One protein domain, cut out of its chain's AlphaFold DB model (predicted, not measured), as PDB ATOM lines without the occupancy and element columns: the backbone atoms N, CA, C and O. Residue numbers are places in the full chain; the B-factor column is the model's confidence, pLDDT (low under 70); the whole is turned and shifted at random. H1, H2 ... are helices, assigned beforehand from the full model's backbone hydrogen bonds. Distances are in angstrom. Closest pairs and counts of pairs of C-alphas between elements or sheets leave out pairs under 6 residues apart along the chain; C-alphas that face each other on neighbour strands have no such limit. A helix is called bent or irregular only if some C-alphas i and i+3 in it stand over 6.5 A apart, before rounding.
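Overview. This is residues 118 to 296 of the 310 residues of an uncharacterized protein of Moniliophthora perniciosa (strain FA553 / isolate CP02) (UniProt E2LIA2). One long straight helix, H8, runs through a body of crossed helices, and residues 230 to 254, of which 236 to 239 belong to H7 and 246 to 254 to H8, stick out from that body as a free arm. Residues 258 to 276 of H8 are the core: H1 and both arms of the bent helix H2 cross them, H4 and H6 also pack on them, H3 makes a corner with their last residues, 275 to 276, and H5 packs on H2a and H9 on H3. The printed part has 179 residues with nine named helices, H1 to H9 in that order, and no named strand: the class is all helix. It is compact, with a radius of gyration of the C-alphas of 18.4 A, and spans 55 by 42 by 31 A, or 42 by 39 by 31 A without the arm.

Arrangement. Start from H8, residues 246 to 276, the hub, which touches five other helices. Look at H2, residues 137 to 169, assigned as one helix by its hydrogen bonds but bent: C-alphas 151 and 154 are 9.0 A apart, and its arms H2a, residues 137 to 151, and H2b, residues 154 to 169, are about perpendicular at 75 degrees. H2a is itself irregular, with C-alphas 138 and 141 7.6 A apart. H2a touches residues 266 to 273 of H8, about perpendicular at 81 degrees, closest at the C-alphas of Leu 145 and Cys 269, 5.7 A. H6, residues 211 to 223, touches H8 with residues 222 to 223 alone, at a shallow tilt of 22 degrees, opposite ways, closest at the C-alphas of Ile 222 and Arg 263, 5.4 A. Farther out, H9, residues 281 to 296, touches H3, residues 176 to 186, with residues 284 to 288 alone, closest at the C-alphas of Ala 177 and Val 284, 5.7 A. Every O i to N i+4 pair is within hydrogen-bond range in H2b, H3, H6, H8, H1 (residues 120 to 129) and H5 (residues 195 to 206), against 9 of 11 in H2a and 11 of 12 in H9; H4, residues 189 to 192, and H7, residues 236 to 239, are too short for such a pair.

Along the chain. Find C-alpha 246 at (-14.756, -108.523, 52.633); from there H8 runs 44.3 A to C-alpha 276 at (-58.353, -108.039, 60.643). H9 runs 23.3 A and ends at C-alpha 296, (-40.814, -124.751, 73.714).

Size, cuts and confidence. The C-alphas farthest apart are those of Asp 195 and Leu 240, 57.9 A. The printed part has no cut, and the link from H6 to H7, 12 residues, is long. Read pLDDT under 70 at residues 171 to 173, 225 to 243 and 277 to 296.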
ATOM      1  N   GLU A 118     -32.616-118.227  44.928       85.75
ATOM      2  CA  GLU A 118     -33.598-117.537  45.732       85.75
ATOM      3  C   GLU A 118     -34.102-118.453  46.836       85.75
ATOM      4  O   GLU A 118     -34.627-119.531  46.582       85.75
ATOM      5  N   ASP A 119     -34.000-117.958  48.064       87.81
ATOM      6  CA  ASP A 119     -34.744-118.482  49.201       87.81
ATOM      7  C   ASP A 119     -36.255-118.422  48.915       87.81
ATOM      8  O   ASP A 119     -36.751-117.453  48.321       87.81
ATOM      9  N   LEU A 120     -37.006-119.420  49.373       89.31
ATOM     10  CA  LEU A 120     -38.425-119.573  49.045       89.31
ATOM     11  C   LEU A 120     -39.288-118.331  49.389       89.31
ATOM     12  O   LEU A 120     -40.080-117.906  48.539       89.31
ATOM     13  N   PRO A 121     -39.120-117.647  50.544       91.62
ATOM     14  CA  PRO A 121     -39.841-116.406  50.839       91.62
ATOM     15  C   PRO A 121     -39.533-115.259  49.875       91.62
ATOM     16  O   PRO A 121     -40.416-114.438  49.605       91.62
ATOM     17  N   ILE A 122     -38.290-115.178  49.375       92.06
ATOM     18  CA  ILE A 122     -37.879-114.188  48.369       92.06
ATOM     19  C   ILE A 122     -38.562-114.519  47.046       92.06
ATOM     20  O   ILE A 122     -39.146-113.632  46.420       92.06
ATOM     21  N   HIS A 123     -38.524-115.793  46.656       91.06
ATOM     22  CA  HIS A 123     -39.105-116.274  45.415       91.06
ATOM     23  C   HIS A 123     -40.610-115.985  45.335       91.06
ATOM     24  O   HIS A 123     -41.062-115.315  44.404       91.06
ATOM     25  N   ILE A 124     -41.382-116.419  46.339       91.31
ATOM     26  CA  ILE A 124     -42.844-116.245  46.371       91.31
ATOM     27  C   ILE A 124     -43.213-114.761  46.335       91.31
ATOM     28  O   ILE A 124     -44.088-114.349  45.572       91.31
ATOM     29  N   ARG A 125     -42.504-113.932  47.109       91.88
ATOM     30  CA  ARG A 125     -42.691-112.479  47.089       91.88
ATOM     31  C   ARG A 125     -42.456-111.906  45.694       91.88
ATOM     32  O   ARG A 125     -43.276-111.128  45.226       91.88
ATOM     33  N   ARG A 126     -41.360-112.278  45.029       91.44
ATOM     34  CA  ARG A 126     -41.023-111.783  43.686       91.44
ATOM     35  C   ARG A 126     -42.087-112.171  42.657       91.44
ATOM     36  O   ARG A 126     -42.468-111.337  41.845       91.44
ATOM     37  N   VAL A 127     -42.572-113.415  42.694       91.38
ATOM     38  CA  VAL A 127     -43.654-113.900  41.816       91.38
ATOM     39  C   VAL A 127     -44.908-113.037  41.995       91.38
ATOM     40  O   VAL A 127     -45.473-112.554  41.016       91.38
ATOM     41  N   LEU A 128     -45.292-112.762  43.241       90.88
ATOM     42  CA  LEU A 128     -46.470-111.951  43.553       90.88
ATOM     43  C   LEU A 128     -46.280-110.450  43.280       90.88
ATOM     44  O   LEU A 128     -47.232-109.783  42.895       90.88
ATOM     45  N   GLU A 129     -45.067-109.909  43.428       89.94
ATOM     46  CA  GLU A 129     -44.725-108.535  43.016       89.94
ATOM     47  C   GLU A 129     -44.835-108.338  41.495       89.94
ATOM     48  O   GLU A 129     -45.057-107.219  41.036       89.94
ATOM     49  N   LEU A 130     -44.685-109.412  40.716       88.81
ATOM     50  CA  LEU A 130     -44.835-109.419  39.259       88.81
ATOM     51  C   LEU A 130     -46.268-109.749  38.802       88.81
ATOM     52  O   LEU A 130     -46.468-110.030  37.619       88.81
ATOM     53  N   ASP A 131     -47.244-109.749  39.718       83.00
ATOM     54  CA  ASP A 131     -48.638-110.159  39.486       83.00
ATOM     55  C   ASP A 131     -48.771-111.561  38.855       83.00
ATOM     56  O   ASP A 131     -49.747-111.885  38.169       83.00
ATOM     57  N   GLN A 132     -47.785-112.431  39.086       83.81
ATOM     58  CA  GLN A 132     -47.820-113.811  38.624       83.81
ATOM     59  C   GLN A 132     -48.558-114.682  39.641       83.81
ATOM     60  O   GLN A 132     -48.471-114.490  40.855       83.81
ATOM     61  N   ARG A 133     -49.307-115.668  39.138       77.56
ATOM     62  CA  ARG A 133     -49.991-116.634  39.999       77.56
ATOM     63  C   ARG A 133     -49.001-117.667  40.507       77.56
ATOM     64  O   ARG A 133     -48.244-118.239  39.723       77.56
ATOM     65  N   ILE A 134     -49.074-117.955  41.801       83.06
ATOM     66  CA  ILE A 134     -48.404-119.124  42.353       83.06
ATOM     67  C   ILE A 134     -49.113-120.353  41.783       83.06
ATOM     68  O   ILE A 134     -50.338-120.434  41.800       83.06
ATOM     69  N   THR A 135     -48.347-121.256  41.172       79.75
ATOM     70  CA  THR A 135     -48.912-122.437  40.493       79.75
ATOM     71  C   THR A 135     -49.305-123.530  41.487       79.75
ATOM     72  O   THR A 135     -50.140-124.373  41.179       79.75
ATOM     73  N   ASP A 136     -48.708-123.501  42.676       84.44
ATOM     74  CA  ASP A 136     -48.900-124.494  43.719       84.44
ATOM     75  C   ASP A 136     -49.927-124.017  44.754       84.44
ATOM     76  O   ASP A 136     -49.739-122.986  45.408       84.44
ATOM     77  N   SER A 137     -51.009-124.782  44.897       84.50
ATOM     78  CA  SER A 137     -52.136-124.468  45.779       84.50
ATOM     79  C   SER A 137     -51.743-124.415  47.255       84.50
ATOM     80  O   SER A 137     -52.412-123.750  48.043       84.50
ATOM     81  N   GLN A 138     -50.639-125.059  47.658       87.00
ATOM     82  CA  GLN A 138     -50.184-125.016  49.053       87.00
ATOM     83  C   GLN A 138     -49.764-123.607  49.513       87.00
ATOM     84  O   GLN A 138     -49.705-123.335  50.713       87.00
ATOM     85  N   TYR A 139     -49.507-122.693  48.571       90.06
ATOM     86  CA  TYR A 139     -49.128-121.305  48.842       90.06
ATOM     87  C   TYR A 139     -50.268-120.303  48.598       90.06
ATOM     88  O   TYR A 139     -50.036-119.091  48.622       90.06
ATOM     89  N   ASP A 140     -51.503-120.770  48.391       89.69
ATOM     90  CA  ASP A 140     -52.651-119.900  48.107       89.69
ATOM     91  C   ASP A 140     -52.884-118.856  49.209       89.69
ATOM     92  O   ASP A 140     -53.193-117.697  48.911       89.69
ATOM     93  N   LEU A 141     -52.654-119.223  50.477       91.69
ATOM     94  CA  LEU A 141     -52.759-118.292  51.603       91.69
ATOM     95  C   LEU A 141     -51.769-117.124  51.475       91.69
ATOM     96  O   LEU A 141     -52.161-115.979  51.685       91.69
ATOM     97  N   LEU A 142     -50.520-117.371  51.063       92.19
ATOM     98  CA  LEU A 142     -49.525-116.311  50.843       92.19
ATOM     99  C   LEU A 142     -49.978-115.343  49.739       92.19
ATOM    100  O   LEU A 142     -49.817-114.128  49.868       92.19
ATOM    101  N   GLY A 143     -50.632-115.857  48.694       91.88
ATOM    102  CA  GLY A 143     -51.266-115.031  47.665       91.88
ATOM    103  C   GLY A 143     -52.415-114.168  48.205       91.88
ATOM    104  O   GLY A 143     -52.524-112.989  47.857       91.88
ATOM    105  N   VAL A 144     -53.267-114.715  49.080       91.25
ATOM    106  CA  VAL A 144     -54.352-113.956  49.737       91.25
ATOM    107  C   VAL A 144     -53.782-112.859  50.641       91.25
ATOM    108  O   VAL A 144     -54.197-111.702  50.539       91.25
ATOM    109  N   LEU A 145     -52.789-113.199  51.462       92.19
ATOM    110  CA  LEU A 145     -52.091-112.289  52.371       92.19
ATOM    111  C   LEU A 145     -51.439-111.115  51.635       92.19
ATOM    112  O   LEU A 145     -51.548-109.965  52.065       92.19
ATOM    113  N   TRP A 146     -50.793-111.386  50.503       93.00
ATOM    114  CA  TRP A 146     -50.172-110.350  49.682       93.00
ATOM    115  C   TRP A 146     -51.195-109.364  49.110       93.00
ATOM    116  O   TRP A 146     -51.016-108.148  49.183       93.00
ATOM    117  N   ASN A 147     -52.314-109.878  48.600       90.19
ATOM    118  CA  ASN A 147     -53.402-109.045  48.094       90.19
ATOM    119  C   ASN A 147     -54.057-108.210  49.201       90.19
ATOM    120  O   ASN A 147     -54.389-107.047  48.975       90.19
ATOM    121  N   MET A 148     -54.220-108.774  50.400       89.81
ATOM    122  CA  MET A 148     -54.699-108.030  51.565       89.81
ATOM    123  C   MET A 148     -53.766-106.861  51.888       89.81
ATOM    124  O   MET A 148     -54.238-105.738  52.043       89.81
ATOM    125  N   ARG A 149     -52.449-107.096  51.917       91.00
ATOM    126  CA  ARG A 149     -51.449-106.038  52.123       91.00
ATOM    127  C   ARG A 149     -51.573-104.929  51.077       91.00
ATOM    128  O   ARG A 149     -51.529-103.753  51.429       91.00
ATOM    129  N   TYR A 150     -51.724-105.294  49.803       89.31
ATOM    130  CA  TYR A 150     -51.881-104.320  48.722       89.31
ATOM    131  C   TYR A 150     -53.151-103.475  48.896       89.31
ATOM    132  O   TYR A 150     -53.098-102.256  48.744       89.31
ATOM    133  N   LYS A 151     -54.271-104.108  49.268       88.81
ATOM    134  CA  LYS A 151     -55.557-103.433  49.503       88.81
ATOM    135  C   LYS A 151     -55.562-102.551  50.754       88.81
ATOM    136  O   LYS A 151     -56.117-101.464  50.699       88.81
ATOM    137  N   ALA A 152     -54.931-102.988  51.845       87.81
ATOM    138  CA  ALA A 152     -54.816-102.208  53.079       87.81
ATOM    139  C   ALA A 152     -53.974-100.933  52.889       87.81
ATOM    140  O   ALA A 152     -54.204 -99.916  53.539       87.81
ATOM    141  N   GLY A 153     -52.997-100.975  51.981       89.12
ATOM    142  CA  GLY A 153     -52.145 -99.838  51.667       89.12
ATOM    143  C   GLY A 153     -51.019 -99.601  52.688       89.12
ATOM    144  O   GLY A 153     -50.991-100.171  53.779       89.12
ATOM    145  N   PRO A 154     -50.034 -98.760  52.331       90.00
ATOM    146  CA  PRO A 154     -48.802 -98.610  53.105       90.00
ATOM    147  C   PRO A 154     -49.009 -97.945  54.471       90.00
ATOM    148  O   PRO A 154     -48.289 -98.271  55.408       90.00
ATOM    149  N   GLU A 155     -49.971 -97.028  54.594       89.31
ATOM    150  CA  GLU A 155     -50.247 -96.316  55.848       89.31
ATOM    151  C   GLU A 155     -50.844 -97.249  56.907       89.31
ATOM    152  O   GLU A 155     -50.352 -97.299  58.032       89.31
ATOM    153  N   ALA A 156     -51.827 -98.073  56.529       87.62
ATOM    154  CA  ALA A 156     -52.424 -99.051  57.434       87.62
ATOM    155  C   ALA A 156     -51.408-100.113  57.883       87.62
ATOM    156  O   ALA A 156     -51.357-100.455  59.064       87.62
ATOM    157  N   MET A 157     -50.559-100.592  56.966       90.38
ATOM    158  CA  MET A 157     -49.504-101.557  57.296       90.38
ATOM    159  C   MET A 157     -48.435-100.963  58.226       90.38
ATOM    160  O   MET A 157     -47.956-101.671  59.107       90.38
ATOM    161  N   LEU A 158     -48.093 -99.677  58.075       90.00
ATOM    162  CA  LEU A 158     -47.176 -98.973  58.981       90.00
ATOM    163  C   LEU A 158     -47.790 -98.793  60.376       90.00
ATOM    164  O   LEU A 158     -47.120 -98.994  61.386       90.00
ATOM    165  N   ASN A 159     -49.073 -98.430  60.448       88.38
ATOM    166  CA  ASN A 159     -49.781 -98.309  61.723       88.38
ATOM    167  C   ASN A 159     -49.854 -99.659  62.446       88.38
ATOM    168  O   ASN A 159     -49.651 -99.723  63.657       88.38
ATOM    169  N   LEU A 160     -50.080-100.741  61.698       87.31
ATOM    170  CA  LEU A 160     -50.056-102.099  62.226       87.31
ATOM    171  C   LEU A 160     -48.667-102.505  62.725       87.31
ATOM    172  O   LEU A 160     -48.553-103.059  63.813       87.31
ATOM    173  N   GLU A 161     -47.617-102.210  61.960       90.06
ATOM    174  CA  GLU A 161     -46.228-102.435  62.364       90.06
ATOM    175  C   GLU A 161     -45.916-101.744  63.698       90.06
ATOM    176  O   GLU A 161     -45.444-102.397  64.626       90.06
ATOM    177  N   ASN A 162     -46.258-100.459  63.830       88.44
ATOM    178  CA  ASN A 162     -46.062 -99.712  65.074       88.44
ATOM    179  C   ASN A 162     -46.842-100.335  66.246       88.44
ATOM    180  O   ASN A 162     -46.282-100.512  67.324       88.44
ATOM    181  N   GLY A 163     -48.098-100.741  66.025       84.62
ATOM    182  CA  GLY A 163     -48.907-101.405  67.050       84.62
ATOM    183  C   GLY A 163     -48.320-102.746  67.503       84.62
ATOM    184  O   GLY A 163     -48.246-103.020  68.697       84.62
ATOM    185  N   LEU A 164     -47.821-103.571  66.575       84.06
ATOM    186  CA  LEU A 164     -47.146-104.829  66.917       84.06
ATOM    187  C   LEU A 164     -45.848-104.593  67.699       84.06
ATOM    188  O   LEU A 164     -45.543-105.341  68.629       84.06
ATOM    189  N   VAL A 165     -45.090-103.552  67.347       85.69
ATOM    190  CA  VAL A 165     -43.899-103.146  68.099       85.69
ATOM    191  C   VAL A 165     -44.281-102.745  69.523       85.69
ATOM    192  O   VAL A 165     -43.611-103.175  70.462       85.69
ATOM    193  N   ASP A 166     -45.373-102.006  69.713       82.94
ATOM    194  CA  ASP A 166     -45.858-101.634  71.045       82.94
ATOM    195  C   ASP A 166     -46.250-102.865  71.877       82.94
ATOM    196  O   ASP A 166     -45.889-102.940  73.050       82.94
ATOM    197  N   ILE A 167     -46.907-103.868  71.277       81.06
ATOM    198  CA  ILE A 167     -47.223-105.147  71.948       81.06
ATOM    199  C   ILE A 167     -45.952-105.838  72.447       81.06
ATOM    200  O   ILE A 167     -45.920-106.339  73.568       81.06
ATOM    201  N   LEU A 168     -44.901-105.879  71.623       78.81
ATOM    202  CA  LEU A 168     -43.638-106.531  71.981       78.81
ATOM    203  C   LEU A 168     -42.890-105.804  73.106       78.81
ATOM    204  O   LEU A 168     -42.151-106.448  73.849       78.81
ATOM    205  N   HIS A 169     -43.070-104.488  73.226       79.81
ATOM    206  CA  HIS A 169     -42.461-103.679  74.283       79.81
ATOM    207  C   HIS A 169     -43.273-103.657  75.583       79.81
ATOM    208  O   HIS A 169     -42.739-103.255  76.617       79.81
ATOM    209  N   GLN A 170     -44.541-104.077  75.566       73.12
ATOM    210  CA  GLN A 170     -45.335-104.205  76.785       73.12
ATOM    211  C   GLN A 170     -44.823-105.382  77.624       73.12
ATOM    212  O   GLN A 170     -44.773-106.526  77.172       73.12
ATOM    213  N   GLU A 171     -44.467-105.113  78.883       61.88
ATOM    214  CA  GLU A 171     -44.272-106.174  79.869       61.88
ATOM    215  C   GLU A 171     -45.583-106.968  79.976       61.88
ATOM    216  O   GLU A 171     -46.651-106.382  80.157       61.88
ATOM    217  N   ILE A 172     -45.512-108.295  79.802       63.91
ATOM    218  CA  ILE A 172     -46.677-109.185  79.669       63.91
ATOM    219  C   ILE A 172     -47.428-109.250  81.010       63.91
ATOM    220  O   ILE A 172     -47.243-110.166  81.808       63.91
ATOM    221  N   ALA A 173     -48.257-108.244  81.276       65.81
ATOM    222  CA  ALA A 173     -49.136-108.171  82.439       65.81
ATOM    223  C   ALA A 173     -50.530-108.756  82.147       65.81
ATOM    224  O   ALA A 173     -51.268-109.076  83.077       65.81
ATOM    225  N   PHE A 174     -50.876-108.920  80.865       73.44
ATOM    226  CA  PHE A 174     -52.167-109.419  80.389       73.44
ATOM    227  C   PHE A 174     -51.996-110.635  79.467       73.44
ATOM    228  O   PHE A 174     -50.942-110.788  78.841       73.44
ATOM    229  N   PRO A 175     -53.022-111.499  79.345       79.69
ATOM    230  CA  PRO A 175     -53.036-112.566  78.353       79.69
ATOM    231  C   PRO A 175     -52.864-112.014  76.932       79.69
ATOM    232  O   PRO A 175     -53.518-111.046  76.547       79.69
ATOM    233  N   PHE A 176     -52.027-112.663  76.117       74.50
ATOM    234  CA  PHE A 176     -51.778-112.247  74.728       74.50
ATOM    235  C   PHE A 176     -53.055-112.144  73.888       74.50
ATOM    236  O   PHE A 176     -53.144-111.276  73.029       74.50
ATOM    237  N   ALA A 177     -54.044-113.000  74.150       75.94
ATOM    238  CA  ALA A 177     -55.332-112.964  73.469       75.94
ATOM    239  C   ALA A 177     -56.067-111.628  73.677       75.94
ATOM    240  O   ALA A 177     -56.555-111.045  72.712       75.94
ATOM    241  N   ASP A 178     -56.074-111.118  74.910       77.94
ATOM    242  CA  ASP A 178     -56.735-109.857  75.257       77.94
ATOM    243  C   ASP A 178     -55.992-108.666  74.645       77.94
ATOM    244  O   ASP A 178     -56.614-107.737  74.129       77.94
ATOM    245  N   ILE A 179     -54.655-108.724  74.636       78.94
ATOM    246  CA  ILE A 179     -53.814-107.714  73.985       78.94
ATOM    247  C   ILE A 179     -54.090-107.694  72.477       78.94
ATOM    248  O   ILE A 179     -54.309-106.628  71.911       78.94
ATOM    249  N   LEU A 180     -54.134-108.856  71.818       78.25
ATOM    250  CA  LEU A 180     -54.438-108.946  70.388       78.25
ATOM    251  C   LEU A 180     -55.850-108.451  70.071       78.25
ATOM    252  O   LEU A 180     -56.032-107.763  69.072       78.25
ATOM    253  N   GLN A 181     -56.837-108.743  70.920       78.00
ATOM    254  CA  GLN A 181     -58.204-108.264  70.734       78.00
ATOM    255  C   GLN A 181     -58.313-106.740  70.905       78.00
ATOM    256  O   GLN A 181     -58.959-106.078  70.088       78.00
ATOM    257  N   ASP A 182     -57.664-106.165  71.922       79.31
ATOM    258  CA  ASP A 182     -57.580-104.709  72.101       79.31
ATOM    259  C   ASP A 182     -56.902-104.059  70.888       79.31
ATOM    260  O   ASP A 182     -57.427-103.099  70.323       79.31
ATOM    261  N   GLN A 183     -55.801-104.632  70.406       79.94
ATOM    262  CA  GLN A 183     -55.077-104.114  69.247       79.94
ATOM    263  C   GLN A 183     -55.865-104.258  67.948       79.94
ATOM    264  O   GLN A 183     -55.889-103.319  67.160       79.94
ATOM    265  N   ALA A 184     -56.591-105.358  67.750       77.88
ATOM    266  CA  ALA A 184     -57.507-105.521  66.623       77.88
ATOM    267  C   ALA A 184     -58.599-104.441  66.644       77.88
ATOM    268  O   ALA A 184     -58.873-103.824  65.616       77.88
ATOM    269  N   SER A 185     -59.159-104.142  67.825       77.12
ATOM    270  CA  SER A 185     -60.186-103.105  67.993       77.12
ATOM    271  C   SER A 185     -59.674-101.681  67.758       77.12
ATOM    272  O   SER A 185     -60.419-100.831  67.274       77.12
ATOM    273  N   ARG A 186     -58.401-101.419  68.081       75.88
ATOM    274  CA  ARG A 186     -57.733-100.130  67.844       75.88
ATOM    275  C   ARG A 186     -57.155-100.013  66.443       75.88
ATOM    276  O   ARG A 186     -56.870 -98.903  65.993       75.88
ATOM    277  N   SER A 187     -56.936-101.139  65.768       72.06
ATOM    278  CA  SER A 187     -56.358-101.141  64.438       72.06
ATOM    279  C   SER A 187     -57.331-100.490  63.456       72.06
ATOM    280  O   SER A 187     -58.462-100.933  63.265       72.06
ATOM    281  N   GLN A 188     -56.859 -99.460  62.759       72.25
ATOM    282  CA  GLN A 188     -57.570 -98.867  61.620       72.25
ATOM    283  C   GLN A 188     -57.532 -99.782  60.386       72.25
ATOM    284  O   GLN A 188     -57.942 -99.388  59.300       72.25
ATOM    285  N   LEU A 189     -57.029-101.014  60.519       73.81
ATOM    286  CA  LEU A 189     -56.879-101.945  59.407       73.81
ATOM    287  C   LEU A 189     -58.238-102.326  58.810       73.81
ATOM    288  O   LEU A 189     -58.365-102.426  57.594       73.81
ATOM    289  N   LYS A 190     -59.266-102.470  59.656       71.88
ATOM    290  CA  LYS A 190     -60.641-102.708  59.206       71.88
ATOM    291  C   LYS A 190     -61.254-101.492  58.505       71.88
ATOM    292  O   LYS A 190     -62.101-101.667  57.650       71.88
ATOM    293  N   GLU A 191     -60.844-100.276  58.858       78.06
ATOM    294  CA  GLU A 191     -61.293 -99.057  58.170       78.06
ATOM    295  C   GLU A 191     -60.561 -98.865  56.834       78.06
ATOM    296  O   GLU A 191     -61.133 -98.353  55.876       78.06
ATOM    297  N   ALA A 192     -59.299 -99.300  56.765       80.31
ATOM    298  CA  ALA A 192     -58.486 -99.267  55.554       80.31
ATOM    299  C   ALA A 192     -58.915-100.319  54.518       80.31
ATOM    300  O   ALA A 192     -58.783-100.092  53.316       80.31
ATOM    301  N   LEU A 193     -59.425-101.468  54.969       81.50
ATOM    302  CA  LEU A 193     -60.044-102.477  54.117       81.50
ATOM    303  C   LEU A 193     -61.526-102.137  53.940       81.50
ATOM    304  O   LEU A 193     -62.313-102.289  54.865       81.50
ATOM    305  N   ASP A 194     -61.931-101.711  52.745       81.00
ATOM    306  CA  ASP A 194     -63.349-101.483  52.465       81.00
ATOM    307  C   ASP A 194     -64.192-102.769  52.644       81.00
ATOM    308  O   ASP A 194     -63.685-103.900  52.664       81.00
ATOM    309  N   ASP A 195     -65.515-102.615  52.770       78.56
ATOM    310  CA  ASP A 195     -66.431-103.753  52.955       78.56
ATOM    311  C   ASP A 195     -66.306-104.783  51.813       78.56
ATOM    312  O   ASP A 195     -66.454-105.992  52.018       78.56
ATOM    313  N   GLY A 196     -65.967-104.312  50.607       82.38
ATOM    314  CA  GLY A 196     -65.690-105.146  49.440       82.38
ATOM    315  C   GLY A 196     -64.411-105.979  49.578       82.38
ATOM    316  O   GLY A 196     -64.430-107.178  49.293       82.38
ATOM    317  N   ALA A 197     -63.304-105.388  50.034       81.50
ATOM    318  CA  ALA A 197     -62.053-106.088  50.305       81.50
ATOM    319  C   ALA A 197     -62.213-107.106  51.429       81.50
ATOM    320  O   ALA A 197     -61.684-108.211  51.306       81.50
ATOM    321  N   THR A 198     -62.969-106.759  52.469       81.69
ATOM    322  CA  THR A 198     -63.256-107.653  53.594       81.69
ATOM    323  C   THR A 198     -64.072-108.862  53.138       81.69
ATOM    324  O   THR A 198     -63.670-109.997  53.379       81.69
ATOM    325  N   SER A 199     -65.165-108.648  52.398       82.81
ATOM    326  CA  SER A 199     -65.977-109.737  51.832       82.81
ATOM    327  C   SER A 199     -65.177-110.619  50.867       82.81
ATOM    328  O   SER A 199     -65.238-111.847  50.927       82.81
ATOM    329  N   TRP A 200     -64.344-110.002  50.022       87.50
ATOM    330  CA  TRP A 200     -63.435-110.727  49.139       87.50
ATOM    331  C   TRP A 200     -62.431-111.584  49.919       87.50
ATOM    332  O   TRP A 200     -62.194-112.729  49.542       87.50
ATOM    333  N   LEU A 201     -61.846-111.050  50.994       85.56
ATOM    334  CA  LEU A 201     -60.885-111.766  51.831       85.56
ATOM    335  C   LEU A 201     -61.544-112.970  52.508       85.56
ATOM    336  O   LEU A 201     -61.007-114.070  52.426       85.56
ATOM    337  N   VAL A 202     -62.731-112.777  53.090       84.62
ATOM    338  CA  VAL A 202     -63.537-113.855  53.683       84.62
ATOM    339  C   VAL A 202     -63.820-114.946  52.656       84.62
ATOM    340  O   VAL A 202     -63.456-116.095  52.884       84.62
ATOM    341  N   GLY A 203     -64.346-114.590  51.481       84.19
ATOM    342  CA  GLY A 203     -64.646-115.571  50.437       84.19
ATOM    343  C   GLY A 203     -63.409-116.302  49.902       84.19
ATOM    344  O   GLY A 203     -63.499-117.459  49.496       84.19
ATOM    345  N   ARG A 204     -62.227-115.665  49.904       88.12
ATOM    346  CA  ARG A 204     -60.971-116.334  49.528       88.12
ATOM    347  C   ARG A 204     -60.457-117.265  50.616       88.12
ATOM    348  O   ARG A 204     -59.958-118.331  50.273       88.12
ATOM    349  N   LEU A 205     -60.589-116.900  51.886       86.44
ATOM    350  CA  LEU A 205     -60.186-117.757  53.001       86.44
ATOM    351  C   LEU A 205     -61.107-118.974  53.138       86.44
ATOM    352  O   LEU A 205     -60.611-120.071  53.353       86.44
ATOM    353  N   GLU A 206     -62.411-118.812  52.908       86.19
ATOM    354  CA  GLU A 206     -63.370-119.927  52.842       86.19
ATOM    355  C   GLU A 206     -63.111-120.873  51.661       86.19
ATOM    356  O   GLU A 206     -63.502-122.035  51.707       86.19
ATOM    357  N   SER A 207     -62.447-120.395  50.602       86.69
ATOM    358  CA  SER A 207     -62.070-121.234  49.458       86.69
ATOM    359  C   SER A 207     -60.826-122.097  49.696       86.69
ATOM    360  O   SER A 207     -60.472-122.880  48.819       86.69
ATOM    361  N   ILE A 208     -60.152-121.944  50.841       87.12
ATOM    362  CA  ILE A 208     -59.001-122.766  51.229       87.12
ATOM    363  C   ILE A 208     -59.524-123.978  52.007       87.12
ATOM    364  O   ILE A 208     -60.109-123.810  53.074       87.12
ATOM    365  N   ASP A 209     -59.285-125.183  51.482       83.88
ATOM    366  CA  ASP A 209     -59.814-126.440  52.039       83.88
ATOM    367  C   ASP A 209     -59.436-126.649  53.517       83.88
ATOM    368  O   ASP A 209     -60.282-126.996  54.341       83.88
ATOM    369  N   ASP A 210     -58.161-126.425  53.852       87.19
ATOM    370  CA  ASP A 210     -57.633-126.521  55.213       87.19
ATOM    371  C   ASP A 210     -56.787-125.283  55.539       87.19
ATOM    372  O   ASP A 210     -55.595-125.197  55.225       87.19
ATOM    373  N   LEU A 211     -57.427-124.302  56.179       86.31
ATOM    374  CA  LEU A 211     -56.767-123.069  56.597       86.31
ATOM    375  C   LEU A 211     -55.691-123.320  57.665       86.31
ATOM    376  O   LEU A 211     -54.661-122.650  57.642       86.31
ATOM    377  N   ASP A 212     -55.891-124.285  58.570       85.44
ATOM    378  CA  ASP A 212     -54.911-124.614  59.613       85.44
ATOM    379  C   ASP A 212     -53.626-125.166  58.978       85.44
ATOM    380  O   ASP A 212     -52.518-124.741  59.327       85.44
ATOM    381  N   SER A 213     -53.759-126.067  58.000       88.88
ATOM    382  CA  SER A 213     -52.618-126.553  57.220       88.88
ATOM    383  C   SER A 213     -51.973-125.430  56.407       88.88
ATOM    384  O   SER A 213     -50.751-125.326  56.396       88.88
ATOM    385  N   ALA A 214     -52.753-124.553  55.769       89.75
ATOM    386  CA  ALA A 214     -52.208-123.452  54.972       89.75
ATOM    387  C   ALA A 214     -51.433-122.423  55.820       89.75
ATOM    388  O   ALA A 214     -50.396-121.906  55.387       89.75
ATOM    389  N   VAL A 215     -51.898-122.140  57.045       89.88
ATOM    390  CA  VAL A 215     -51.186-121.289  58.013       89.88
ATOM    391  C   VAL A 215     -49.872-121.943  58.430       89.88
ATOM    392  O   VAL A 215     -48.845-121.265  58.437       89.88
ATOM    393  N   ARG A 216     -49.873-123.250  58.722       89.38
ATOM    394  CA  ARG A 216     -48.645-123.997  59.043       89.38
ATOM    395  C   ARG A 216     -47.652-123.971  57.888       89.38
ATOM    396  O   ARG A 216     -46.527-123.547  58.105       89.38
ATOM    397  N   THR A 217     -48.086-124.273  56.665       90.81
ATOM    398  CA  THR A 217     -47.239-124.173  55.467       90.81
ATOM    399  C   THR A 217     -46.671-122.765  55.298       90.81
ATOM    400  O   THR A 217     -45.499-122.599  54.981       90.81
ATOM    401  N   SER A 218     -47.467-121.723  55.556       91.81
ATOM    402  CA  SER A 218     -46.988-120.336  55.488       91.81
ATOM    403  C   SER A 218     -45.925-120.040  56.552       91.81
ATOM    404  O   SER A 218     -44.929-119.385  56.253       91.81
ATOM    405  N   LEU A 219     -46.099-120.538  57.779       91.06
ATOM    406  CA  LEU A 219     -45.094-120.432  58.840       91.06
ATOM    407  C   LEU A 219     -43.832-121.237  58.512       91.06
ATOM    408  O   LEU A 219     -42.737-120.745  58.767       91.06
ATOM    409  N   ASP A 220     -43.968-122.411  57.900       89.75
ATOM    410  CA  ASP A 220     -42.846-123.235  57.450       89.75
ATOM    411  C   ASP A 220     -42.066-122.543  56.328       89.75
ATOM    412  O   ASP A 220     -40.844-122.550  56.348       89.75
ATOM    413  N   VAL A 221     -42.729-121.842  55.405       89.81
ATOM    414  CA  VAL A 221     -42.047-120.981  54.423       89.81
ATOM    415  C   VAL A 221     -41.297-119.846  55.131       89.81
ATOM    416  O   VAL A 221     -40.126-119.592  54.852       89.81
ATOM    417  N   ILE A 222     -41.948-119.155  56.070       91.31
ATOM    418  CA  ILE A 222     -41.385-117.993  56.781       91.31
ATOM    419  C   ILE A 222     -40.257-118.371  57.745       91.31
ATOM    420  O   ILE A 222     -39.368-117.549  57.978       91.31
ATOM    421  N   GLY A 223     -40.280-119.572  58.317       85.50
ATOM    422  CA  GLY A 223     -39.286-120.074  59.267       85.50
ATOM    423  C   GLY A 223     -38.264-121.033  58.657       85.50
ATOM    424  O   GLY A 223     -37.182-121.204  59.211       85.50
ATOM    425  N   GLY A 224     -38.586-121.642  57.520       81.12
ATOM    426  CA  GLY A 224     -37.764-122.632  56.841       81.12
ATOM    427  C   GLY A 224     -36.679-121.994  55.993       81.12
ATOM    428  O   GLY A 224     -36.873-120.931  55.409       81.12
ATOM    429  N   PHE A 225     -35.532-122.653  55.922       67.50
ATOM    430  CA  PHE A 225     -34.420-122.304  55.045       67.50
ATOM    431  C   PHE A 225     -34.385-123.350  53.941       67.50
ATOM    432  O   PHE A 225     -33.736-124.379  54.111       67.50
ATOM    433  N   ASP A 226     -35.145-123.127  52.873       64.50
ATOM    434  CA  ASP A 226     -35.235-124.083  51.774       64.50
ATOM    435  C   ASP A 226     -34.639-123.529  50.482       64.50
ATOM    436  O   ASP A 226     -34.691-122.333  50.191       64.50
ATOM    437  N   MET A 227     -34.115-124.484  49.711       54.53
ATOM    438  CA  MET A 227     -33.587-124.426  48.346       54.53
ATOM    439  C   MET A 227     -32.077-124.204  48.169       54.53
ATOM    440  O   MET A 227     -31.505-124.936  47.372       54.53
ATOM    441  N   GLU A 228     -31.393-123.312  48.897       53.22
ATOM    442  CA  GLU A 228     -29.935-123.100  48.682       53.22
ATOM    443  C   GLU A 228     -29.116-122.689  49.914       53.22
ATOM    444  O   GLU A 228     -27.889-122.568  49.855       53.22
ATOM    445  N   VAL A 229     -29.760-122.478  51.059       53.06
ATOM    446  CA  VAL A 229     -29.031-122.217  52.300       53.06
ATOM    447  C   VAL A 229     -28.490-123.554  52.795       53.06
ATOM    448  O   VAL A 229     -29.244-124.350  53.351       53.06
ATOM    449  N   LYS A 230     -27.194-123.810  52.565       54.88
ATOM    450  CA  LYS A 230     -26.492-124.989  53.095       54.88
ATOM    451  C   LYS A 230     -26.820-125.141  54.585       54.88
ATOM    452  O   LYS A 230     -26.535-124.239  55.377       54.88
ATOM    453  N   ARG A 231     -27.463-126.250  54.961       52.12
ATOM    454  CA  ARG A 231     -27.782-126.554  56.359       52.12
ATOM    455  C   ARG A 231     -26.506-126.955  57.085       52.12
ATOM    456  O   ARG A 231     -25.658-127.630  56.512       52.12
ATOM    457  N   GLU A 232     -26.385-126.571  58.357       52.38
ATOM    458  CA  GLU A 232     -25.204-126.914  59.168       52.38
ATOM    459  C   GLU A 232     -24.950-128.430  59.253       52.38
ATOM    460  O   GLU A 232     -23.827-128.870  59.485       52.38
ATOM    461  N   GLU A 233     -25.993-129.231  59.042       49.84
ATOM    462  CA  GLU A 233     -25.962-130.689  59.125       49.84
ATOM    463  C   GLU A 233     -25.333-131.365  57.890       49.84
ATOM    464  O   GLU A 233     -24.933-132.525  57.990       49.84
ATOM    465  N   ASP A 234     -25.191-130.659  56.759       52.31
ATOM    466  CA  ASP A 234     -24.835-131.275  55.473       52.31
ATOM    467  C   ASP A 234     -23.332-131.259  55.127       52.31
ATOM    468  O   ASP A 234     -22.944-131.907  54.154       52.31
ATOM    469  N   GLU A 235     -22.440-130.601  55.889       52.44
ATOM    470  CA  GLU A 235     -21.033-130.480  55.461       52.44
ATOM    471  C   GLU A 235     -19.955-130.609  56.551       52.44
ATOM    472  O   GLU A 235     -19.798-129.793  57.458       52.44
ATOM    473  N   VAL A 236     -19.061-131.572  56.306       54.34
ATOM    474  CA  VAL A 236     -17.693-131.676  56.844       54.34
ATOM    475  C   VAL A 236     -16.862-130.399  56.560       54.34
ATOM    476  O   VAL A 236     -15.853-130.159  57.221       54.34
ATOM    477  N   GLU A 237     -17.294-129.543  55.625       52.28
ATOM    478  CA  GLU A 237     -16.649-128.276  55.239       52.28
ATOM    479  C   GLU A 237     -16.854-127.126  56.242       52.28
ATOM    480  O   GLU A 237     -16.038-126.207  56.272       52.28
ATOM    481  N   LEU A 238     -17.844-127.203  57.147       51.56
ATOM    482  CA  LEU A 238     -18.007-126.241  58.257       51.56
ATOM    483  C   LEU A 238     -16.885-126.326  59.306       51.56
ATOM    484  O   LEU A 238     -16.763-125.460  60.172       51.56
ATOM    485  N   LEU A 239     -16.046-127.363  59.225       52.72
ATOM    486  CA  LEU A 239     -14.843-127.515  60.046       52.72
ATOM    487  C   LEU A 239     -13.690-126.611  59.582       52.72
ATOM    488  O   LEU A 239     -12.720-126.436  60.323       52.72
ATOM    489  N   LEU A 240     -13.777-126.036  58.378       57.06
ATOM    490  CA  LEU A 240     -12.823-125.052  57.883       57.06
ATOM    491  C   LEU A 240     -13.417-123.649  58.056       57.06
ATOM    492  O   LEU A 240     -14.558-123.413  57.659       57.06
ATOM    493  N   PRO A 241     -12.674-122.687  58.635       58.81
ATOM    494  CA  PRO A 241     -13.162-121.321  58.712       58.81
ATOM    495  C   PRO A 241     -13.430-120.822  57.284       58.81
ATOM    496  O   PRO A 241     -12.519-120.885  56.449       58.81
ATOM    497  N   PRO A 242     -14.648-120.335  56.978       60.31
ATOM    498  CA  PRO A 242     -14.961-119.864  55.641       60.31
ATOM    499  C   PRO A 242     -13.998-118.733  55.269       60.31
ATOM    500  O   PRO A 242     -13.611-117.945  56.142       60.31
ATOM    501  N   PRO A 243     -13.595-118.618  53.993       62.03
ATOM    502  CA  PRO A 243     -12.675-117.578  53.560       62.03
ATOM    503  C   PRO A 243     -13.246-116.200  53.915       62.03
ATOM    504  O   PRO A 243     -14.226-115.728  53.336       62.03
ATOM    505  N   THR A 244     -12.626-115.529  54.889       71.56
ATOM    506  CA  THR A 244     -13.084-114.242  55.424       71.56
ATOM    507  C   THR A 244     -12.697-113.094  54.494       71.56
ATOM    508  O   THR A 244     -11.919-112.210  54.856       71.56
ATOM    509  N   SER A 245     -13.210-113.097  53.266       85.06
ATOM    510  CA  SER A 245     -13.066-111.951  52.372       85.06
ATOM    511  C   SER A 245     -14.125-110.892  52.693       85.06
ATOM    512  O   SER A 245     -15.253-111.199  53.092       85.06
ATOM    513  N   GLN A 246     -13.777-109.613  52.521       85.06
ATOM    514  CA  GLN A 246     -14.756-108.523  52.633       85.06
ATOM    515  C   GLN A 246     -15.881-108.672  51.601       85.06
ATOM    516  O   GLN A 246     -17.026-108.333  51.888       85.06
ATOM    517  N   TRP A 247     -15.550-109.230  50.434       83.38
ATOM    518  CA  TRP A 247     -16.493-109.568  49.376       83.38
ATOM    519  C   TRP A 247     -17.554-110.564  49.851       83.38
ATOM    520  O   TRP A 247     -18.740-110.243  49.824       83.38
ATOM    521  N   TYR A 248     -17.131-111.716  50.380       83.12
ATOM    522  CA  TYR A 248     -18.042-112.746  50.878       83.12
ATOM    523  C   TYR A 248     -18.921-112.211  52.012       83.12
ATOM    524  O   TYR A 248     -20.138-112.328  51.956       83.12
ATOM    525  N   ARG A 249     -18.335-111.489  52.979       86.38
ATOM    526  CA  ARG A 249     -19.100-110.829  54.054       86.38
ATOM    527  C   ARG A 249     -20.151-109.854  53.517       86.38
ATOM    528  O   ARG A 249     -21.249-109.787  54.066       86.38
ATOM    529  N   GLY A 250     -19.816-109.092  52.477       86.38
ATOM    530  CA  GLY A 250     -20.735-108.167  51.818       86.38
ATOM    531  C   GLY A 250     -21.891-108.888  51.123       86.38
ATOM    532  O   GLY A 250     -23.043-108.492  51.300       86.38
ATOM    533  N   LEU A 251     -21.598-109.969  50.392       86.69
ATOM    534  CA  LEU A 251     -22.609-110.815  49.756       86.69
ATOM    535  C   LEU A 251     -23.532-111.465  50.790       86.69
ATOM    536  O   LEU A 251     -24.748-111.323  50.684       86.69
ATOM    537  N   THR A 252     -22.971-112.094  51.826       86.19
ATOM    538  CA  THR A 252     -23.740-112.722  52.907       86.19
ATOM    539  C   THR A 252     -24.637-111.705  53.607       86.19
ATOM    540  O   THR A 252     -25.826-111.954  53.779       86.19
ATOM    541  N   ALA A 253     -24.114-110.527  53.963       88.88
ATOM    542  CA  ALA A 253     -24.918-109.478  54.590       88.88
ATOM    543  C   ALA A 253     -26.050-108.993  53.669       88.88
ATOM    544  O   ALA A 253     -27.178-108.822  54.125       88.88
ATOM    545  N   SER A 254     -25.774-108.808  52.374       88.25
ATOM    546  CA  SER A 254     -26.788-108.431  51.382       88.25
ATOM    547  C   SER A 254     -27.891-109.488  51.270       88.25
ATOM    548  O   SER A 254     -29.076-109.148  51.321       88.25
ATOM    549  N   TYR A 255     -27.515-110.769  51.190       88.69
ATOM    550  CA  TYR A 255     -28.454-111.887  51.127       88.69
ATOM    551  C   TYR A 255     -29.311-111.983  52.391       88.69
ATOM    552  O   TYR A 255     -30.537-111.978  52.288       88.69
ATOM    553  N   ILE A 256     -28.689-111.952  53.578       89.19
ATOM    554  CA  ILE A 256     -29.383-111.958  54.876       89.19
ATOM    555  C   ILE A 256     -30.396-110.817  54.943       89.19
ATOM    556  O   ILE A 256     -31.559-111.033  55.269       89.19
ATOM    557  N   VAL A 257     -29.993-109.597  54.577       90.75
ATOM    558  CA  VAL A 257     -30.902-108.445  54.566       90.75
ATOM    559  C   VAL A 257     -32.082-108.688  53.621       90.75
ATOM    560  O   VAL A 257     -33.209-108.317  53.948       90.75
ATOM    561  N   LYS A 258     -31.870-109.304  52.455       90.25
ATOM    562  CA  LYS A 258     -32.949-109.609  51.503       90.25
ATOM    563  C   LYS A 258     -33.921-110.663  52.034       90.25
ATOM    564  O   LYS A 258     -35.122-110.399  52.005       90.25
ATOM    565  N   THR A 259     -33.429-111.789  52.555       91.12
ATOM    566  CA  THR A 259     -34.294-112.843  53.117       91.12
ATOM    567  C   THR A 259     -35.037-112.359  54.362       91.12
ATOM    568  O   THR A 259     -36.259-112.483  54.428       91.12
ATOM    569  N   VAL A 260     -34.355-111.677  55.290       91.56
ATOM    570  CA  VAL A 260     -34.980-111.134  56.507       91.56
ATOM    571  C   VAL A 260     -36.082-110.144  56.152       91.56
ATOM    572  O   VAL A 260     -37.164-110.220  56.722       91.56
ATOM    573  N   ASN A 261     -35.865-109.258  55.173       92.12
ATOM    574  CA  ASN A 261     -36.915-108.339  54.727       92.12
ATOM    575  C   ASN A 261     -38.114-109.069  54.100       92.12
ATOM    576  O   ASN A 261     -39.245-108.631  54.286       92.12
ATOM    577  N   ALA A 262     -37.894-110.147  53.340       92.25
ATOM    578  CA  ALA A 262     -38.990-110.935  52.777       92.25
ATOM    579  C   ALA A 262     -39.797-111.637  53.878       92.25
ATOM    580  O   ALA A 262     -41.017-111.514  53.907       92.25
ATOM    581  N   ARG A 263     -39.122-112.296  54.826       93.81
ATOM    582  CA  ARG A 263     -39.758-112.960  55.977       93.81
ATOM    583  C   ARG A 263     -40.497-111.969  56.865       93.81
ATOM    584  O   ARG A 263     -41.636-112.221  57.237       93.81
ATOM    585  N   TYR A 264     -39.888-110.818  57.137       93.00
ATOM    586  CA  TYR A 264     -40.518-109.727  57.873       93.00
ATOM    587  C   TYR A 264     -41.819-109.273  57.212       93.00
ATOM    588  O   TYR A 264     -42.853-109.172  57.869       93.00
ATOM    589  N   ASP A 265     -41.783-109.061  55.894       92.81
ATOM    590  CA  ASP A 265     -42.959-108.660  55.133       92.81
ATOM    591  C   ASP A 265     -44.084-109.705  55.215       92.81
ATOM    592  O   ASP A 265     -45.249-109.323  55.335       92.81
ATOM    593  N   TRP A 266     -43.750-110.999  55.220       94.62
ATOM    594  CA  TRP A 266     -44.713-112.087  55.403       94.62
ATOM    595  C   TRP A 266     -45.267-112.185  56.826       94.62
ATOM    596  O   TRP A 266     -46.479-112.330  56.994       94.62
ATOM    597  N   CYS A 267     -44.418-112.042  57.848       93.00
ATOM    598  CA  CYS A 267     -44.848-111.966  59.246       93.00
ATOM    599  C   CYS A 267     -45.842-110.823  59.457       93.00
ATOM    600  O   CYS A 267     -46.860-111.000  60.121       93.00
ATOM    601  N   LEU A 268     -45.567-109.662  58.861       92.00
ATOM    602  CA  LEU A 268     -46.443-108.503  58.951       92.00
ATOM    603  C   LEU A 268     -47.801-108.771  58.283       92.00
ATOM    604  O   LEU A 268     -48.837-108.409  58.837       92.00
ATOM    605  N   CYS A 269     -47.818-109.451  57.131       92.44
ATOM    606  CA  CYS A 269     -49.065-109.877  56.495       92.44
ATOM    607  C   CYS A 269     -49.857-110.861  57.368       92.44
ATOM    608  O   CYS A 269     -51.072-110.723  57.481       92.44
ATOM    609  N   LEU A 270     -49.197-111.833  58.004       90.56
ATOM    610  CA  LEU A 270     -49.865-112.746  58.938       90.56
ATOM    611  C   LEU A 270     -50.423-112.001  60.154       90.56
ATOM    612  O   LEU A 270     -51.569-112.229  60.529       90.56
ATOM    613  N   GLY A 271     -49.659-111.070  60.730       87.81
ATOM    614  CA  GLY A 271     -50.139-110.206  61.810       87.81
ATOM    615  C   GLY A 271     -51.374-109.398  61.397       87.81
ATOM    616  O   GLY A 271     -52.346-109.322  62.144       87.81
ATOM    617  N   ALA A 272     -51.383-108.872  60.171       87.81
ATOM    618  CA  ALA A 272     -52.542-108.197  59.596       87.81
ATOM    619  C   ALA A 272     -53.757-109.118  59.427       87.81
ATOM    620  O   ALA A 272     -54.875-108.696  59.718       87.81
ATOM    621  N   LEU A 273     -53.571-110.381  59.038       86.94
ATOM    622  CA  LEU A 273     -54.669-111.347  58.966       86.94
ATOM    623  C   LEU A 273     -55.257-111.621  60.358       86.94
ATOM    624  O   LEU A 273     -56.469-111.554  60.538       86.94
ATOM    625  N   VAL A 274     -54.394-111.869  61.346       82.44
ATOM    626  CA  VAL A 274     -54.788-112.140  62.738       82.44
ATOM    627  C   VAL A 274     -55.589-110.979  63.333       82.44
ATOM    628  O   VAL A 274     -56.569-111.219  64.031       82.44
ATOM    629  N   LEU A 275     -55.203-109.733  63.040       78.75
ATOM    630  CA  LEU A 275     -55.858-108.536  63.580       78.75
ATOM    631  C   LEU A 275     -57.092-108.077  62.778       78.75
ATOM    632  O   LEU A 275     -57.950-107.400  63.338       78.75
ATOM    633  N   SER A 276     -57.198-108.414  61.486       74.88
ATOM    634  CA  SER A 276     -58.353-108.039  60.643       74.88
ATOM    635  C   SER A 276     -59.503-109.039  60.689       74.88
ATOM    636  O   SER A 276     -60.655-108.657  60.465       74.88
ATOM    637  N   TRP A 277     -59.224-110.316  60.956       69.06
ATOM    638  CA  TRP A 277     -60.263-111.332  60.995       69.06
ATOM    639  C   TRP A 277     -61.150-111.140  62.234       69.06
ATOM    640  O   TRP A 277     -60.616-110.940  63.328       69.06
ATOM    641  N   PRO A 278     -62.493-111.216  62.119       55.16
ATOM    642  CA  PRO A 278     -63.371-111.256  63.280       55.16
ATOM    643  C   PRO A 278     -63.080-112.545  64.049       55.16
ATOM    644  O   PRO A 278     -63.623-113.610  63.766       55.16
ATOM    645  N   MET A 279     -62.152-112.452  64.997       50.84
ATOM    646  CA  MET A 279     -61.732-113.559  65.830       50.84
ATOM    647  C   MET A 279     -62.940-114.076  66.611       50.84
ATOM    648  O   MET A 279     -63.405-113.448  67.563       50.84
ATOM    649  N   THR A 280     -63.445-115.255  66.250       45.75
ATOM    650  CA  THR A 280     -64.082-116.096  67.257       45.75
ATOM    651  C   THR A 280     -62.999-116.454  68.276       45.75
ATOM    652  O   THR A 280     -61.871-116.786  67.911       45.75
ATOM    653  N   VAL A 281     -63.332-116.353  69.566       46.56
ATOM    654  CA  VAL A 281     -62.442-116.590  70.724       46.56
ATOM    655  C   VAL A 281     -61.610-117.881  70.586       46.56
ATOM    656  O   VAL A 281     -60.484-117.964  71.064       46.56
ATOM    657  N   GLU A 282     -62.131-118.871  69.861       47.41
ATOM    658  CA  GLU A 282     -61.489-120.155  69.588       47.41
ATOM    659  C   GLU A 282     -60.198-120.054  68.746       47.41
ATOM    660  O   GLU A 282     -59.232-120.763  69.020       47.41
ATOM    661  N   TRP A 283     -60.128-119.141  67.770       52.97
ATOM    662  CA  TRP A 283     -58.931-118.956  66.935       52.97
ATOM    663  C   TRP A 283     -57.810-118.213  67.662       52.97
ATOM    664  O   TRP A 283     -56.640-118.520  67.449       52.97
ATOM    665  N   VAL A 284     -58.148-117.283  68.560       48.59
ATOM    666  CA  VAL A 284     -57.157-116.576  69.395       48.59
ATOM    667  C   VAL A 284     -56.469-117.549  70.339       48.59
ATOM    668  O   VAL A 284     -55.250-117.522  70.481       48.59
ATOM    669  N   LEU A 285     -57.250-118.454  70.935       49.50
ATOM    670  CA  LEU A 285     -56.740-119.514  71.796       49.50
ATOM    671  C   LEU A 285     -55.863-120.498  71.012       49.50
ATOM    672  O   LEU A 285     -54.797-120.863  71.498       49.50
ATOM    673  N   ARG A 286     -56.233-120.861  69.774       54.06
ATOM    674  CA  ARG A 286     -55.399-121.724  68.916       54.06
ATOM    675  C   ARG A 286     -54.116-121.037  68.443       54.06
ATOM    676  O   ARG A 286     -53.057-121.650  68.508       54.06
ATOM    677  N   ALA A 287     -54.168-119.777  68.010       48.09
ATOM    678  CA  ALA A 287     -52.983-119.017  67.604       48.09
ATOM    679  C   ALA A 287     -52.026-118.775  68.786       48.09
ATOM    680  O   ALA A 287     -50.814-118.932  68.635       48.09
ATOM    681  N   ALA A 288     -52.564-118.475  69.974       51.31
ATOM    682  CA  ALA A 288     -51.794-118.403  71.212       51.31
ATOM    683  C   ALA A 288     -51.188-119.766  71.580       51.31
ATOM    684  O   ALA A 288     -50.012-119.822  71.921       51.31
ATOM    685  N   GLU A 289     -51.929-120.871  71.433       52.12
ATOM    686  CA  GLU A 289     -51.385-122.222  71.611       52.12
ATOM    687  C   GLU A 289     -50.263-122.541  70.618       52.12
ATOM    688  O   GLU A 289     -49.276-123.156  71.011       52.12
ATOM    689  N   TYR A 290     -50.376-122.145  69.347       54.84
ATOM    690  CA  TYR A 290     -49.316-122.347  68.354       54.84
ATOM    691  C   TYR A 290     -48.066-121.525  68.677       54.84
ATOM    692  O   TYR A 290     -46.951-122.036  68.571       54.84
ATOM    693  N   TRP A 291     -48.243-120.284  69.128       48.81
ATOM    694  CA  TRP A 291     -47.146-119.408  69.535       48.81
ATOM    695  C   TRP A 291     -46.451-119.896  70.817       48.81
ATOM    696  O   TRP A 291     -45.224-119.847  70.921       48.81
ATOM    697  N   ASP A 292     -47.215-120.426  71.774       45.78
ATOM    698  CA  ASP A 292     -46.697-120.961  73.037       45.78
ATOM    699  C   ASP A 292     -46.038-122.343  72.846       45.78
ATOM    700  O   ASP A 292     -44.952-122.607  73.368       45.78
ATOM    701  N   LYS A 293     -46.603-123.196  71.978       46.50
ATOM    702  CA  LYS A 293     -45.986-124.470  71.553       46.50
ATOM    703  C   LYS A 293     -44.716-124.243  70.721       46.50
ATOM    704  O   LYS A 293     -43.759-125.004  70.864       46.50
ATOM    705  N   GLY A 294     -44.656-123.173  69.924       42.50
ATOM    706  CA  GLY A 294     -43.461-122.758  69.178       42.50
ATOM    707  C   GLY A 294     -42.313-122.244  70.060       42.50
ATOM    708  O   GLY A 294     -41.146-122.395  69.699       42.50
ATOM    709  N   ARG A 295     -42.603-121.714  71.259       41.09
ATOM    710  CA  ARG A 295     -41.575-121.273  72.225       41.09
ATOM    711  C   ARG A 295     -40.869-122.412  72.965       41.09
ATOM    712  O   ARG A 295     -39.793-122.180  73.515       41.09
ATOM    713  N   PHE A 296     -41.404-123.636  72.959       33.44
ATOM    714  CA  PHE A 296     -40.814-124.751  73.714       33.44
ATOM    715  C   PHE A 296     -39.881-125.674  72.921       33.44
ATOM    716  O   PHE A 296     -39.103-126.398  73.540       33.44
TER     717      PHE A 296